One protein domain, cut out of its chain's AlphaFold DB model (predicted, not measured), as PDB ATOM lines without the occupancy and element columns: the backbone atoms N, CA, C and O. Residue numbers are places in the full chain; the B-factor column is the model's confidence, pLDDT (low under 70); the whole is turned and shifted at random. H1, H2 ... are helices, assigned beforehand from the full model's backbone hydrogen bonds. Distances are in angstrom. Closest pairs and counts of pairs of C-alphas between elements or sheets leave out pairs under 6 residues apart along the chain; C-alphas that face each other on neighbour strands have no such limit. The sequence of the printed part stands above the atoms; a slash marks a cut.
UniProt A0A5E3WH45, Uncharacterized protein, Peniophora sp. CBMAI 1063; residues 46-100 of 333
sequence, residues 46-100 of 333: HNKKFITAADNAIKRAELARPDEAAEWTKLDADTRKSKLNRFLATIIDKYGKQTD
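Overview. This is residues 46 to 100 of the 333 residues of an uncharacterized protein of Peniophora sp. CBMAI 1063 (UniProt A0A5E3WH45). The long helix H2 crosses the shorter H1 in a lopsided X, and residues 89 to 100 stick out at one end, of which 89 to 99 belong to H2. The long link folds back from H1 to H2, and its residues 64 to 69 stick out at the other end. The printed part has 55 residues with two named helices, H1 then H2, and no named strand; the class is all helix. It is a loose rod, with a radius of gyration of the C-alphas of 13.4 A and spans of 44 by 17 by 16 A.

Arrangement. H2, residues 77 to 99, touches H1, residues 46 to 62, with residues 80 to 85 alone, and H1 touches it with residues 51 to 55 alone. Their closest C-alphas, of Ile 51 and Leu 84, are 6.2 A apart. They run opposite ways at a steep tilt of 57 degrees. In H1 and H2 every O i to N i+4 pair is within hydrogen-bond range.

Along the chain. H2 measures 32.9 A from first to last C-alpha, ending at C-alpha 99 (141.307, 149.379, 196.116). H1 measures 24.4 A, beginning at C-alpha 46 (122.705, 156.665, 200.746).

Size, cuts and confidence. The C-alphas farthest apart, of Pro 66 and Asp 100, are 43.8 A apart. The printed part has no cut. The link from H1 to H2 is long, 14 residues; in it, residues 67 to 69 have pLDDT under 70.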
ATOM      1  N   HIS A  46     122.330 155.884 201.927       90.50
ATOM      2  CA  HIS A  46     122.705 156.665 200.746       90.50
ATOM      3  C   HIS A  46     122.474 155.884 199.448       90.50
ATOM      4  O   HIS A  46     121.775 156.346 198.550       90.50
ATOM      5  N   ASN A  47     122.956 154.641 199.380       91.56
ATOM      6  CA  ASN A  47     122.786 153.794 198.201       91.56
ATOM      7  C   ASN A  47     121.332 153.363 197.954       91.56
ATOM      8  O   ASN A  47     120.915 153.219 196.805       91.56
ATOM      9  N   LYS A  48     120.522 153.196 199.007       91.56
ATOM     10  CA  LYS A  48     119.075 152.971 198.844       91.56
ATOM     11  C   LYS A  48     118.397 154.171 198.184       91.56
ATOM     12  O   LYS A  48     117.566 153.982 197.299       91.56
ATOM     13  N   LYS A  49     118.768 155.391 198.584       91.31
ATOM     14  CA  LYS A  49     118.254 156.625 197.972       91.31
ATOM     15  C   LYS A  49     118.742 156.791 196.535       91.31
ATOM     16  O   LYS A  49     117.935 157.122 195.669       91.31
ATOM     17  N   PHE A  50     120.002 156.450 196.264       91.25
ATOM     18  CA  PHE A  50     120.539 156.381 194.906       91.25
ATOM     19  C   PHE A  50     119.712 155.460 194.000       91.25
ATOM     20  O   PHE A  50     119.349 155.868 192.903       91.25
ATOM     21  N   ILE A  51     119.357 154.250 194.454       91.00
ATOM     22  CA  ILE A  51     118.534 153.311 193.669       91.00
ATOM     23  C   ILE A  51     117.181 153.934 193.312       91.00
ATOM     24  O   ILE A  51     116.769 153.878 192.155       91.00
ATOM     25  N   THR A  52     116.504 154.558 194.277       91.38
ATOM     26  CA  THR A  52     115.227 155.241 194.027       91.38
ATOM     27  C   THR A  52     115.389 156.395 193.035       91.38
ATOM     28  O   THR A  52     114.582 156.547 192.118       91.38
ATOM     29  N   ALA A  53     116.443 157.201 193.182       90.31
ATOM     30  CA  ALA A  53     116.728 158.306 192.274       90.31
ATOM     31  C   ALA A  53     117.053 157.820 190.852       90.31
ATOM     32  O   ALA A  53     116.567 158.404 189.884       90.31
ATOM     33  N   ALA A  54     117.819 156.734 190.725       90.81
ATOM     34  CA  ALA A  54     118.159 156.107 189.455       90.81
ATOM     35  C   ALA A  54     116.916 155.544 188.751       90.81
ATOM     36  O   ALA A  54     116.714 155.833 187.576       90.81
ATOM     37  N   ASP A  55     116.045 154.823 189.469       92.44
ATOM     38  CA  ASP A  55     114.776 154.324 188.918       92.44
ATOM     39  C   ASP A  55     113.912 155.472 188.376       92.44
ATOM     40  O   ASP A  55     113.444 155.427 187.239       92.44
ATOM     41  N   ASN A  56     113.764 156.546 189.156       89.88
ATOM     42  CA  ASN A  56     112.996 157.723 188.749       89.88
ATOM     43  C   ASN A  56     113.606 158.438 187.538       89.88
ATOM     44  O   ASN A  56     112.876 158.904 186.666       89.88
ATOM     45  N   ALA A  57     114.930 158.542 187.472       88.31
ATOM     46  CA  ALA A  57     115.614 159.177 186.353       88.31
ATOM     47  C   ALA A  57     115.516 158.346 185.064       88.31
ATOM     48  O   ALA A  57     115.299 158.931 184.005       88.31
ATOM     49  N   ILE A  58     115.600 157.012 185.142       89.62
ATOM     50  CA  ILE A  58     115.383 156.134 183.980       89.62
ATOM     51  C   ILE A  58     113.933 156.251 183.501       89.62
ATOM     52  O   ILE A  58     113.708 156.490 182.320       89.62
ATOM     53  N   LYS A  59     112.953 156.197 184.413       88.81
ATOM     54  CA  LYS A  59     111.533 156.414 184.077       88.81
ATOM     55  C   LYS A  59     111.301 157.750 183.371       88.81
ATOM     56  O   LYS A  59     110.624 157.791 182.352       88.81
ATOM     57  N   ARG A  60     111.888 158.843 183.875       85.50
ATOM     58  CA  ARG A  60     111.801 160.163 183.223       85.50
ATOM     59  C   ARG A  60     112.435 160.173 181.836       85.50
ATOM     60  O   ARG A  60     111.889 160.798 180.937       85.50
ATOM     61  N   ALA A  61     113.570 159.500 181.662       84.56
ATOM     62  CA  ALA A  61     114.226 159.397 180.364       84.56
ATOM     63  C   ALA A  61     113.399 158.577 179.359       84.56
ATOM     64  O   ALA A  61     113.419 158.886 178.171       84.56
ATOM     65  N   GLU A  62     112.660 157.565 179.820       86.94
ATOM     66  CA  GLU A  62     111.752 156.787 178.971       86.94
ATOM     67  C   GLU A  62     110.490 157.549 178.572       86.94
ATOM     68  O   GLU A  62     110.054 157.395 177.440       86.94
ATOM     69  N   LEU A  63     109.958 158.433 179.425       79.50
ATOM     70  CA  LEU A  63     108.822 159.303 179.070       79.50
ATOM     71  C   LEU A  63     109.117 160.234 177.880       79.50
ATOM     72  O   LEU A  63     108.196 160.751 177.257       79.50
ATOM     73  N   ALA A  64     110.396 160.466 177.572       75.94
ATOM     74  CA  ALA A  64     110.836 161.244 176.418       75.94
ATOM     75  C   ALA A  64     111.048 160.390 175.147       75.94
ATOM     76  O   ALA A  64     111.527 160.911 174.139       75.94
ATOM     77  N   ARG A  65     110.745 159.084 175.185       77.19
ATOM     78  CA  ARG A  65     110.929 158.125 174.083       77.19
ATOM     79  C   ARG A  65     109.578 157.544 173.626       77.19
ATOM     80  O   ARG A  65     108.637 157.540 174.411       77.19
ATOM     81  N   PRO A  66     109.469 157.029 172.386       73.75
ATOM     82  CA  PRO A  66     108.274 156.312 171.931       73.75
ATOM     83  C   PRO A  66     107.991 155.063 172.789       73.75
ATOM     84  O   PRO A  66     108.930 154.345 173.138       73.75
ATOM     85  N   ASP A  67     106.716 154.770 173.071       68.00
ATOM     86  CA  ASP A  67     106.255 153.713 174.003       68.00
ATOM     87  C   ASP A  67     106.824 152.306 173.722       68.00
ATOM     88  O   ASP A  67     107.046 151.493 174.629       68.00
ATOM     89  N   GLU A  68     107.109 151.992 172.458       64.00
ATOM     90  CA  GLU A  68     107.698 150.709 172.070       64.00
ATOM     91  C   GLU A  68     109.116 150.524 172.641       64.00
ATOM     92  O   GLU A  68     109.470 149.408 173.022       64.00
ATOM     93  N   ALA A  69     109.865 151.614 172.839       66.56
ATOM     94  CA  ALA A  69     111.237 151.623 173.354       66.56
ATOM     95  C   ALA A  69     111.346 151.733 174.893       66.56
ATOM     96  O   ALA A  69     112.457 151.740 175.428       66.56
ATOM     97  N   ALA A  70     110.222 151.833 175.613       72.31
ATOM     98  CA  ALA A  70     110.186 151.979 177.069       72.31
ATOM     99  C   ALA A  70     110.221 150.609 177.783       72.31
ATOM    100  O   ALA A  70     109.230 150.130 178.334       72.31
ATOM    101  N   GLU A  71     111.355 149.912 177.708       85.31
ATOM    102  CA  GLU A  71     111.519 148.566 178.279       85.31
ATOM    103  C   GLU A  71     111.590 148.555 179.814       85.31
ATOM    104  O   GLU A  71     111.167 147.584 180.441       85.31
ATOM    105  N   TRP A  72     112.104 149.613 180.446       89.00
ATOM    106  CA  TRP A  72     112.282 149.685 181.897       89.00
ATOM    107  C   TRP A  72     110.946 149.831 182.625       89.00
ATOM    108  O   TRP A  72     110.688 149.128 183.604       89.00
ATOM    109  N   THR A  73     110.074 150.722 182.152       86.44
ATOM    110  CA  THR A  73     108.741 150.977 182.726       86.44
ATOM    111  C   THR A  73     107.785 149.792 182.595       86.44
ATOM    112  O   THR A  73     106.930 149.634 183.466       86.44
ATOM    113  N   LYS A  74     107.976 148.920 181.594       89.62
ATOM    114  CA  LYS A  74     107.228 147.658 181.423       89.62
ATOM    115  C   LYS A  74     107.535 146.610 182.500       89.62
ATOM    116  O   LYS A  74     106.717 145.726 182.738       89.62
ATOM    117  N   LEU A  75     108.696 146.686 183.152       91.06
ATOM    118  CA  LEU A  75     109.054 145.785 184.253       91.06
ATOM    119  C   LEU A  75     108.270 146.141 185.522       91.06
ATOM    120  O   LEU A  75     107.944 147.303 185.748       91.06
ATOM    121  N   ASP A  76     108.035 145.182 186.413       94.38
ATOM    122  CA  ASP A  76     107.495 145.476 187.743       94.38
ATOM    123  C   ASP A  76     108.535 146.182 188.644       94.38
ATOM    124  O   ASP A  76     109.742 146.226 188.366       94.38
ATOM    125  N   ALA A  77     108.065 146.781 189.743       91.56
ATOM    126  CA  ALA A  77     108.914 147.570 190.634       91.56
ATOM    127  C   ALA A  77     110.025 146.754 191.312       91.56
ATOM    128  O   ALA A  77     111.136 147.273 191.481       91.56
ATOM    129  N   ASP A  78     109.759 145.496 191.657       93.06
ATOM    130  CA  ASP A  78     110.729 144.638 192.329       93.06
ATOM    131  C   ASP A  78     111.819 144.185 191.359       93.06
ATOM    132  O   ASP A  78     113.005 144.237 191.701       93.06
ATOM    133  N   THR A  79     111.463 143.866 190.113       93.06
ATOM    134  CA  THR A  79     112.427 143.540 189.055       93.06
ATOM    135  C   THR A  79     113.352 144.717 188.744       93.06
ATOM    136  O   THR A  79     114.575 144.537 188.681       93.06
ATOM    137  N   ARG A  80     112.820 145.942 188.610       93.44
ATOM    138  CA  ARG A  80     113.646 147.152 188.408       93.44
ATOM    139  C   ARG A  80     114.616 147.374 189.564       93.44
ATOM    140  O   ARG A  80     115.822 147.539 189.360       93.44
ATOM    141  N   LYS A  81     114.105 147.309 190.795       91.69
ATOM    142  CA  LYS A  81     114.906 147.445 192.016       91.69
ATOM    143  C   LYS A  81     115.975 146.356 192.105       91.69
ATOM    144  O   LYS A  81     117.105 146.645 192.493       91.69
ATOM    145  N   SER A  82     115.655 145.119 191.737       92.06
ATOM    146  CA  SER A  82     116.599 143.998 191.695       92.06
ATOM    147  C   SER A  82     117.725 144.243 190.684       92.06
ATOM    148  O   SER A  82     118.903 144.115 191.029       92.06
ATOM    149  N   LYS A  83     117.398 144.701 189.468       93.19
ATOM    150  CA  LYS A  83     118.386 145.066 188.437       93.19
ATOM    151  C   LYS A  83     119.315 146.196 188.899       93.19
ATOM    152  O   LYS A  83     120.531 146.057 188.771       93.19
ATOM    153  N   LEU A  84     118.784 147.262 189.505       92.81
ATOM    154  CA  LEU A  84     119.599 148.359 190.054       92.81
ATOM    155  C   LEU A  84     120.473 147.909 191.231       92.81
ATOM    156  O   LEU A  84     121.639 148.288 191.316       92.81
ATOM    157  N   ASN A  85     119.950 147.050 192.110       91.62
ATOM    158  CA  ASN A  85     120.746 146.445 193.178       91.62
ATOM    159  C   ASN A  85     121.890 145.589 192.630       91.62
ATOM    160  O   ASN A  85     122.981 145.604 193.200       91.62
ATOM    161  N   ARG A  86     121.658 144.841 191.543       92.50
ATOM    162  CA  ARG A  86     122.697 144.053 190.868       92.50
ATOM    163  C   ARG A  86     123.762 144.960 190.264       92.50
ATOM    164  O   ARG A  86     124.936 144.735 190.528       92.50
ATOM    165  N   PHE A  87     123.358 146.006 189.543       91.44
ATOM    166  CA  PHE A  87     124.278 147.021 189.023       91.44
ATOM    167  C   PHE A  87     125.151 147.610 190.138       91.44
ATOM    168  O   PHE A  87     126.377 147.585 190.053       91.44
ATOM    169  N   LEU A  88     124.528 148.057 191.231       91.56
ATOM    170  CA  LEU A  88     125.239 148.615 192.373       91.56
ATOM    171  C   LEU A  88     126.196 147.591 193.010       91.56
ATOM    172  O   LEU A  88     127.325 147.938 193.348       91.56
ATOM    173  N   ALA A  89     125.775 146.327 193.138       89.69
ATOM    174  CA  ALA A  89     126.633 145.243 193.616       89.69
ATOM    175  C   ALA A  89     127.901 145.116 192.767       89.69
ATOM    176  O   ALA A  89     128.997 145.046 193.315       89.69
ATOM    177  N   THR A  90     127.744 145.110 191.440       90.06
ATOM    178  CA  THR A  90     128.843 144.975 190.481       90.06
ATOM    179  C   THR A  90     129.825 146.135 190.584       90.06
ATOM    180  O   THR A  90     131.031 145.909 190.603       90.06
ATOM    181  N   ILE A  91     129.330 147.370 190.682       90.31
ATOM    182  CA  ILE A  91     130.195 148.548 190.791       90.31
ATOM    183  C   ILE A  91     130.954 148.553 192.127       90.31
ATOM    184  O   ILE A  91     132.158 148.789 192.137       90.31
ATOM    185  N   ILE A  92     130.287 148.246 193.243       90.69
ATOM    186  CA  ILE A  92     130.930 148.175 194.567       90.69
ATOM    187  C   ILE A  92     131.981 147.060 194.615       90.69
ATOM    188  O   ILE A  92     133.072 147.260 195.142       90.69
ATOM    189  N   ASP A  93     131.677 145.890 194.052       88.81
ATOM    190  CA  ASP A  93     132.626 144.778 193.957       88.81
ATOM    191  C   ASP A  93     133.847 145.147 193.099       88.81
ATOM    192  O   ASP A  93     134.985 144.908 193.503       88.81
ATOM    193  N   LYS A  94     133.626 145.811 191.957       88.75
ATOM    194  CA  LYS A  94     134.705 146.323 191.102       88.75
ATOM    195  C   LYS A  94     135.576 147.341 191.838       88.75
ATOM    196  O   LYS A  94     136.797 147.235 191.763       88.75
ATOM    197  N   TYR A  95     134.971 148.272 192.577       89.69
ATOM    198  CA  TYR A  95     135.709 149.234 193.399       89.69
ATOM    199  C   TYR A  95     136.543 148.510 194.456       89.69
ATOM    200  O   TYR A  95     137.738 148.753 194.578       89.69
ATOM    201  N   GLY A  96     135.941 147.539 195.151       87.44
ATOM    202  CA  GLY A  96     136.643 146.697 196.113       87.44
ATOM    203  C   GLY A  96     137.870 146.018 195.504       87.44
ATOM    204  O   GLY A  96     138.937 146.078 196.095       87.44
ATOM    205  N   LYS A  97     137.756 145.431 194.307       87.50
ATOM    206  CA  LYS A  97     138.890 144.817 193.590       87.50
ATOM    207  C   LYS A  97     139.954 145.827 193.150       87.50
ATOM    208  O   LYS A  97     141.104 145.445 193.006       87.50
ATOM    209  N   GLN A  98     139.591 147.084 192.914       87.44
ATOM    210  CA  GLN A  98     140.542 148.137 192.552       87.44
ATOM    211  C   GLN A  98     141.339 148.629 193.766       87.44
ATOM    212  O   GLN A  98     142.536 148.872 193.653       87.44
ATOM    213  N   THR A  99     140.687 148.783 194.922       87.44
ATOM    214  CA  THR A  99     141.307 149.379 196.116       87.44
ATOM    215  C   THR A  99     141.916 148.367 197.084       87.44
ATOM    216  O   THR A  99     142.681 148.751 197.962       87.44
ATOM    217  N   ASP A 100     141.543 147.091 196.974       89.38
ATOM    218  CA  ASP A 100     142.000 146.003 197.843       89.38
ATOM    219  C   ASP A 100     142.745 144.948 196.995       89.38
ATOM    220  O   ASP A 100     142.103 144.131 196.316       89.38
TER     221      ASP A 100